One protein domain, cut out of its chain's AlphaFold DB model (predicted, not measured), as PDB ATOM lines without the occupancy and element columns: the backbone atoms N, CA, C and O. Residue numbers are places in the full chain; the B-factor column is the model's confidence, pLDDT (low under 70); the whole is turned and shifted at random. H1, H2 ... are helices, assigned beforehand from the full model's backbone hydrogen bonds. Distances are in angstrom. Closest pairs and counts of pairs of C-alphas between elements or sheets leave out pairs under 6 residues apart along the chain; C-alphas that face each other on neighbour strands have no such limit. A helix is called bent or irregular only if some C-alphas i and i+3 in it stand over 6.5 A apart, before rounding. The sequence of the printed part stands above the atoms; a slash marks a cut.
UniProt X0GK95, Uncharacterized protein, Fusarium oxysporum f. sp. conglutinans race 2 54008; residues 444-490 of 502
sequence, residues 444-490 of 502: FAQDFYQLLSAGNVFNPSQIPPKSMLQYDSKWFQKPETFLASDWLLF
ATOM      1  N   PHE A 444     -31.912  26.336  -5.808       80.00
ATOM      2  CA  PHE A 444     -33.004  25.603  -5.166       80.00
ATOM      3  C   PHE A 444     -32.880  25.612  -3.652       80.00
ATOM      4  O   PHE A 444     -33.864  25.871  -2.981       80.00
ATOM      5  N   ALA A 445     -31.686  25.374  -3.102       78.12
ATOM      6  CA  ALA A 445     -31.499  25.408  -1.655       78.12
ATOM      7  C   ALA A 445     -31.895  26.775  -1.076       78.12
ATOM      8  O   ALA A 445     -32.610  26.834  -0.083       78.12
ATOM      9  N   GLN A 446     -31.482  27.867  -1.718       81.44
ATOM     10  CA  GLN A 446     -31.768  29.228  -1.275       81.44
ATOM     11  C   GLN A 446     -33.254  29.581  -1.411       81.44
ATOM     12  O   GLN A 446     -33.841  30.086  -0.456       81.44
ATOM     13  N   ASP A 447     -33.868  29.257  -2.549       80.00
ATOM     14  CA  ASP A 447     -35.291  29.486  -2.821       80.00
ATOM     15  C   ASP A 447     -36.164  28.663  -1.863       80.00
ATOM     16  O   ASP A 447     -37.133  29.146  -1.277       80.00
ATOM     17  N   PHE A 448     -35.754  27.420  -1.621       79.44
ATOM     18  CA  PHE A 448     -36.385  26.505  -0.688       79.44
ATOM     19  C   PHE A 448     -36.278  26.997   0.766       79.44
ATOM     20  O   PHE A 448     -37.271  26.996   1.495       79.44
ATOM     21  N   TYR A 449     -35.104  27.484   1.189       78.75
ATOM     22  CA  TYR A 449     -34.924  28.101   2.506       78.75
ATOM     23  C   TYR A 449     -35.741  29.388   2.662       78.75
ATOM     24  O   TYR A 449     -36.319  29.601   3.728       78.75
ATOM     25  N   GLN A 450     -35.837  30.223   1.622       80.69
ATOM     26  CA  GLN A 450     -36.695  31.409   1.647       80.69
ATOM     27  C   GLN A 450     -38.166  31.029   1.851       80.69
ATOM     28  O   GLN A 450     -38.818  31.594   2.730       80.69
ATOM     29  N   LEU A 451     -38.660  30.026   1.121       79.06
ATOM     30  CA  LEU A 451     -40.029  29.523   1.258       79.06
ATOM     31  C   LEU A 451     -40.313  28.963   2.658       79.06
ATOM     32  O   LEU A 451     -41.368  29.244   3.224       79.06
ATOM     33  N   LEU A 452     -39.372  28.224   3.254       76.19
ATOM     34  CA  LEU A 452     -39.510  27.741   4.633       76.19
ATOM     35  C   LEU A 452     -39.434  28.869   5.671       76.19
ATOM     36  O   LEU A 452     -40.105  28.790   6.696       76.19
ATOM     37  N   SER A 453     -38.644  29.916   5.419       74.81
ATOM     38  CA  SER A 453     -38.514  31.069   6.324       74.81
ATOM     39  C   SER A 453     -39.737  31.994   6.327       74.81
ATOM     40  O   SER A 453     -39.902  32.788   7.250       74.81
ATOM     41  N   ALA A 454     -40.602  31.886   5.313       71.25
ATOM     42  CA  ALA A 454     -41.790  32.720   5.157       71.25
ATOM     43  C   ALA A 454     -42.953  32.336   6.096       71.25
ATOM     44  O   ALA A 454     -43.931  33.079   6.189       71.25
ATOM     45  N   GLY A 455     -42.868  31.205   6.803       69.25
ATOM     46  CA  GLY A 455     -43.904  30.736   7.725       69.25
ATOM     47  C   GLY A 455     -43.338  30.012   8.945       69.25
ATOM     48  O   GLY A 455     -42.178  29.612   8.979       69.25
ATOM     49  N   ASN A 456     -44.172  29.821   9.970       67.69
ATOM     50  CA  ASN A 456     -43.787  29.032  11.140       67.69
ATOM     51  C   ASN A 456     -43.753  27.544  10.774       67.69
ATOM     52  O   ASN A 456     -44.801  26.943  10.531       67.69
ATOM     53  N   VAL A 457     -42.561  26.944  10.778       65.00
ATOM     54  CA  VAL A 457     -42.406  25.495  10.611       65.00
ATOM     55  C   VAL A 457     -42.930  24.798  11.862       65.00
ATOM     56  O   VAL A 457     -42.334  24.878  12.937       65.00
ATOM     57  N   PHE A 458     -44.078  24.135  11.736       63.47
ATOM     58  CA  PHE A 458     -44.705  23.427  12.846       63.47
ATOM     59  C   PHE A 458     -43.957  22.120  13.103       63.47
ATOM     60  O   PHE A 458     -43.844  21.303  12.195       63.47
ATOM     61  N   ASN A 459     -43.464  21.906  14.327       62.62
ATOM     62  CA  ASN A 459     -42.862  20.637  14.735       62.62
ATOM     63  C   ASN A 459     -43.931  19.717  15.341       62.62
ATOM     64  O   ASN A 459     -44.334  19.944  16.486       62.62
ATOM     65  N   PRO A 460     -44.433  18.706  14.608       59.53
ATOM     66  CA  PRO A 460     -45.395  17.779  15.171       59.53
ATOM     67  C   PRO A 460     -44.684  16.863  16.174       59.53
ATOM     68  O   PRO A 460     -43.780  16.108  15.827       59.53
ATOM     69  N   SER A 461     -45.133  16.878  17.429       59.19
ATOM     70  CA  SER A 461     -44.619  16.016  18.506       59.19
ATOM     71  C   SER A 461     -44.828  14.510  18.254       59.19
ATOM     72  O   SER A 461     -44.373  13.685  19.044       59.19
ATOM     73  N   GLN A 462     -45.547  14.138  17.189       60.12
ATOM     74  CA  GLN A 462     -45.862  12.767  16.788       60.12
ATOM     75  C   GLN A 462     -45.709  12.599  15.274       60.12
ATOM     76  O   GLN A 462     -45.991  13.519  14.508       60.12
ATOM     77  N   ILE A 463     -45.301  11.401  14.842       63.19
ATOM     78  CA  ILE A 463     -45.207  11.063  13.419       63.19
ATOM     79  C   ILE A 463     -46.623  11.081  12.825       63.19
ATOM     80  O   ILE A 463     -47.486  10.333  13.291       63.19
ATOM     81  N   PRO A 464     -46.880  11.903  11.802       64.62
ATOM     82  CA  PRO A 464     -48.201  12.000  11.206       64.62
ATOM     83  C   PRO A 464     -48.588  10.726  10.433       64.62
ATOM     84  O   PRO A 464     -47.724  10.020   9.900       64.62
ATOM     85  N   PRO A 465     -49.891  10.407  10.342       65.75
ATOM     86  CA  PRO A 465     -50.361   9.207   9.662       65.75
ATOM     87  C   PRO A 465     -50.114   9.280   8.148       65.75
ATOM     88  O   PRO A 465     -50.323  10.314   7.517       65.75
ATOM     89  N   LYS A 466     -49.748   8.143   7.532       63.41
ATOM     90  CA  LYS A 466     -49.487   8.031   6.077       63.41
ATOM     91  C   LYS A 466     -50.652   8.506   5.196       63.41
ATOM     92  O   LYS A 466     -50.419   8.867   4.048       63.41
ATOM     93  N   SER A 467     -51.882   8.514   5.711       67.38
ATOM     94  CA  SER A 467     -53.060   9.040   5.013       67.38
ATOM     95  C   SER A 467     -52.964  10.540   4.711       67.38
ATOM     96  O   SER A 467     -53.510  10.978   3.707       67.38
ATOM     97  N   MET A 468     -52.228  11.322   5.512       64.62
ATOM     98  CA  MET A 468     -52.034  12.762   5.279       64.62
ATOM     99  C   MET A 468     -51.055  13.081   4.144       64.62
ATOM    100  O   MET A 468     -51.078  14.204   3.645       64.62
ATOM    101  N   LEU A 469     -50.229  12.108   3.743       64.31
ATOM    102  CA  LEU A 469     -49.231  12.192   2.667       64.31
ATOM    103  C   LEU A 469     -49.716  11.553   1.357       64.31
ATOM    104  O   LEU A 469     -48.937  11.377   0.419       64.31
ATOM    105  N   GLN A 470     -50.989  11.160   1.295       69.00
ATOM    106  CA  GLN A 470     -51.580  10.666   0.060       69.00
ATOM    107  C   GLN A 470     -51.703  11.795  -0.964       69.00
ATOM    108  O   GLN A 470     -51.693  12.983  -0.632       69.00
ATOM    109  N   TYR A 471     -51.795  11.400  -2.230       68.44
ATOM    110  CA  TYR A 471     -52.030  12.321  -3.328       68.44
ATOM    111  C   TYR A 471     -53.336  13.093  -3.090       68.44
ATOM    112  O   TYR A 471     -54.409  12.500  -3.035       68.44
ATOM    113  N   ASP A 472     -53.226  14.410  -2.947       73.25
ATOM    114  CA  ASP A 472     -54.327  15.323  -2.663       73.25
ATOM    115  C   ASP A 472     -54.164  16.584  -3.523       73.25
ATOM    116  O   ASP A 472     -53.050  17.042  -3.791       73.25
ATOM    117  N   SER A 473     -55.287  17.149  -3.961       76.38
ATOM    118  CA  SER A 473     -55.346  18.399  -4.724       76.38
ATOM    119  C   SER A 473     -54.622  19.580  -4.057       76.38
ATOM    120  O   SER A 473     -54.151  20.477  -4.756       76.38
ATOM    121  N   LYS A 474     -54.479  19.571  -2.725       70.81
ATOM    122  CA  LYS A 474     -53.780  20.606  -1.951       70.81
ATOM    123  C   LYS A 474     -52.298  20.736  -2.316       70.81
ATOM    124  O   LYS A 474     -51.768  21.838  -2.259       70.81
ATOM    125  N   TRP A 475     -51.649  19.659  -2.771       72.69
ATOM    126  CA  TRP A 475     -50.230  19.673  -3.158       72.69
ATOM    127  C   TRP A 475     -49.957  20.382  -4.491       72.69
ATOM    128  O   TRP A 475     -48.805  20.639  -4.825       72.69
ATOM    129  N   PHE A 476     -51.008  20.706  -5.251       73.44
ATOM    130  CA  PHE A 476     -50.920  21.505  -6.478       73.44
ATOM    131  C   PHE A 476     -51.122  23.004  -6.235       73.44
ATOM    132  O   PHE A 476     -51.086  23.790  -7.184       73.44
ATOM    133  N   GLN A 477     -51.376  23.408  -4.987       76.12
ATOM    134  CA  GLN A 477     -51.413  24.817  -4.611       76.12
ATOM    135  C   GLN A 477     -49.996  25.401  -4.609       76.12
ATOM    136  O   GLN A 477     -49.008  24.679  -4.743       76.12
ATOM    137  N   LYS A 478     -49.887  26.730  -4.510       78.69
ATOM    138  CA  LYS A 478     -48.569  27.362  -4.532       78.69
ATOM    139  C   LYS A 478     -47.757  26.911  -3.301       78.69
ATOM    140  O   LYS A 478     -48.338  26.850  -2.219       78.69
ATOM    141  N   PRO A 479     -46.457  26.590  -3.429       74.81
ATOM    142  CA  PRO A 479     -45.666  26.021  -2.334       74.81
ATOM    143  C   PRO A 479     -45.716  26.832  -1.031       74.81
ATOM    144  O   PRO A 479     -45.686  26.258   0.053       74.81
ATOM    145  N   GLU A 480     -45.870  28.152  -1.115       77.50
ATOM    146  CA  GLU A 480     -45.990  29.063   0.027       77.50
ATOM    147  C   GLU A 480     -47.163  28.710   0.957       77.50
ATOM    148  O   GLU A 480     -47.126  29.051   2.137       77.50
ATOM    149  N   THR A 481     -48.210  28.045   0.452       73.50
ATOM    150  CA  THR A 481     -49.430  27.771   1.226       73.50
ATOM    151  C   THR A 481     -49.342  26.528   2.103       73.50
ATOM    152  O   THR A 481     -50.114  26.426   3.052       73.50
ATOM    153  N   PHE A 482     -48.435  25.591   1.806       73.75
ATOM    154  CA  PHE A 482     -48.369  24.303   2.510       73.75
ATOM    155  C   PHE A 482     -46.952  23.878   2.906       73.75
ATOM    156  O   PHE A 482     -46.782  23.106   3.845       73.75
ATOM    157  N   LEU A 483     -45.914  24.353   2.211       73.50
ATOM    158  CA  LEU A 483     -44.569  23.800   2.355       73.50
ATOM    159  C   LEU A 483     -43.990  24.045   3.752       73.50
ATOM    160  O   LEU A 483     -43.423  23.122   4.320       73.50
ATOM    161  N   ALA A 484     -44.165  25.239   4.330       70.88
ATOM    162  CA  ALA A 484     -43.661  25.553   5.672       70.88
ATOM    163  C   ALA A 484     -44.443  24.833   6.786       70.88
ATOM    164  O   ALA A 484     -43.839  24.320   7.728       70.88
ATOM    165  N   SER A 485     -45.774  24.754   6.673       69.62
ATOM    166  CA  SER A 485     -46.634  24.098   7.668       69.62
ATOM    167  C   SER A 485     -46.488  22.579   7.659       69.62
ATOM    168  O   SER A 485     -46.491  21.962   8.722       69.62
ATOM    169  N   ASP A 486     -46.316  21.989   6.473       70.31
ATOM    170  CA  ASP A 486     -46.297  20.542   6.285       70.31
ATOM    171  C   ASP A 486     -44.886  19.972   6.051       70.31
ATOM    172  O   ASP A 486     -44.731  18.778   5.812       70.31
ATOM    173  N   TRP A 487     -43.823  20.779   6.150       68.94
ATOM    174  CA  TRP A 487     -42.450  20.350   5.837       68.94
ATOM    175  C   TRP A 487     -42.027  19.066   6.563       68.94
ATOM    176  O   TRP A 487     -41.481  18.137   5.965       68.94
ATOM    177  N   LEU A 488     -42.315  18.995   7.864       64.62
ATOM    178  CA  LEU A 488     -41.931  17.859   8.700       64.62
ATOM    179  C   LEU A 488     -42.787  16.607   8.445       64.62
ATOM    180  O   LEU A 488     -42.343  15.509   8.771       64.62
ATOM    181  N   LEU A 489     -43.947  16.731   7.784       62.66
ATOM    182  CA  LEU A 489     -44.683  15.578   7.250       62.66
ATOM    183  C   LEU A 489     -43.898  14.902   6.111       62.66
ATOM    184  O   LEU A 489     -43.889  13.677   6.015       62.66
ATOM    185  N   PHE A 490     -43.208  15.679   5.273       59.91
ATOM    186  CA  PHE A 490     -42.449  15.179   4.120       59.91
ATOM    187  C   PHE A 490     -41.056  14.633   4.458       59.91
ATOM    188  O   PHE A 490     -40.428  14.008   3.603       59.91
TER     189      PHE A 490
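AT A GLANCE: This is residues 444 to 490 of the 502 residues of an uncharacterized protein of Fusarium oxysporum f. sp. conglutinans race 2 54008 (UniProt X0GK95). From H1 on one side, the backbone sweeps through a long unnamed arc, residues 454 to 465, to H2 on the far side, returns past H3, and the printed part ends with H4 folded into the middle, packed on H1. The 47 printed residues, all helix by class, hold H1, H2, H3 and H4 in that order. The whole is only just compact, close to loose, with a radius of gyration of the C-alphas of 11.2 A, spanning 29 by 26 by 15 A.

IN THESE COORDINATES: Find C-alpha 444 at (-33.004, 25.603, -5.166); from there H1 runs 13.9 A to residue 453. Next come H2, residues 466 to 469, and H3, residues 473 to 476. H4, residues 483 to 490, runs 9.1 A to C-alpha 490 at (-42.449, 15.179, 4.120); it is irregular, with C-alphas 485 and 488 7.9 A apart.

HOW THE PARTS SIT: H1 and H4 touch, closest at the C-alphas of Leu 452 and Ala 484, 4.8 A; they run opposite ways at a steep tilt of 70.0 degrees, only just short of about perpendicular. H2 is close to H4 but not clearly touching, with C-alphas 469 and 489 closest at 7.3 A. H3 touches no helix. Every O i to N i+4 pair is within hydrogen-bond range in H1, 2 of 4 in H4; H2 and H3 are too short for one.

THE WHOLE: The farthest C-alphas, Gln 446 and Ser 467, are 30.0 A apart. The printed part has no cut; the link H1 to H2 is long. Look for pLDDT under 70 at residues 455 to 471, 485 and 487 to 490.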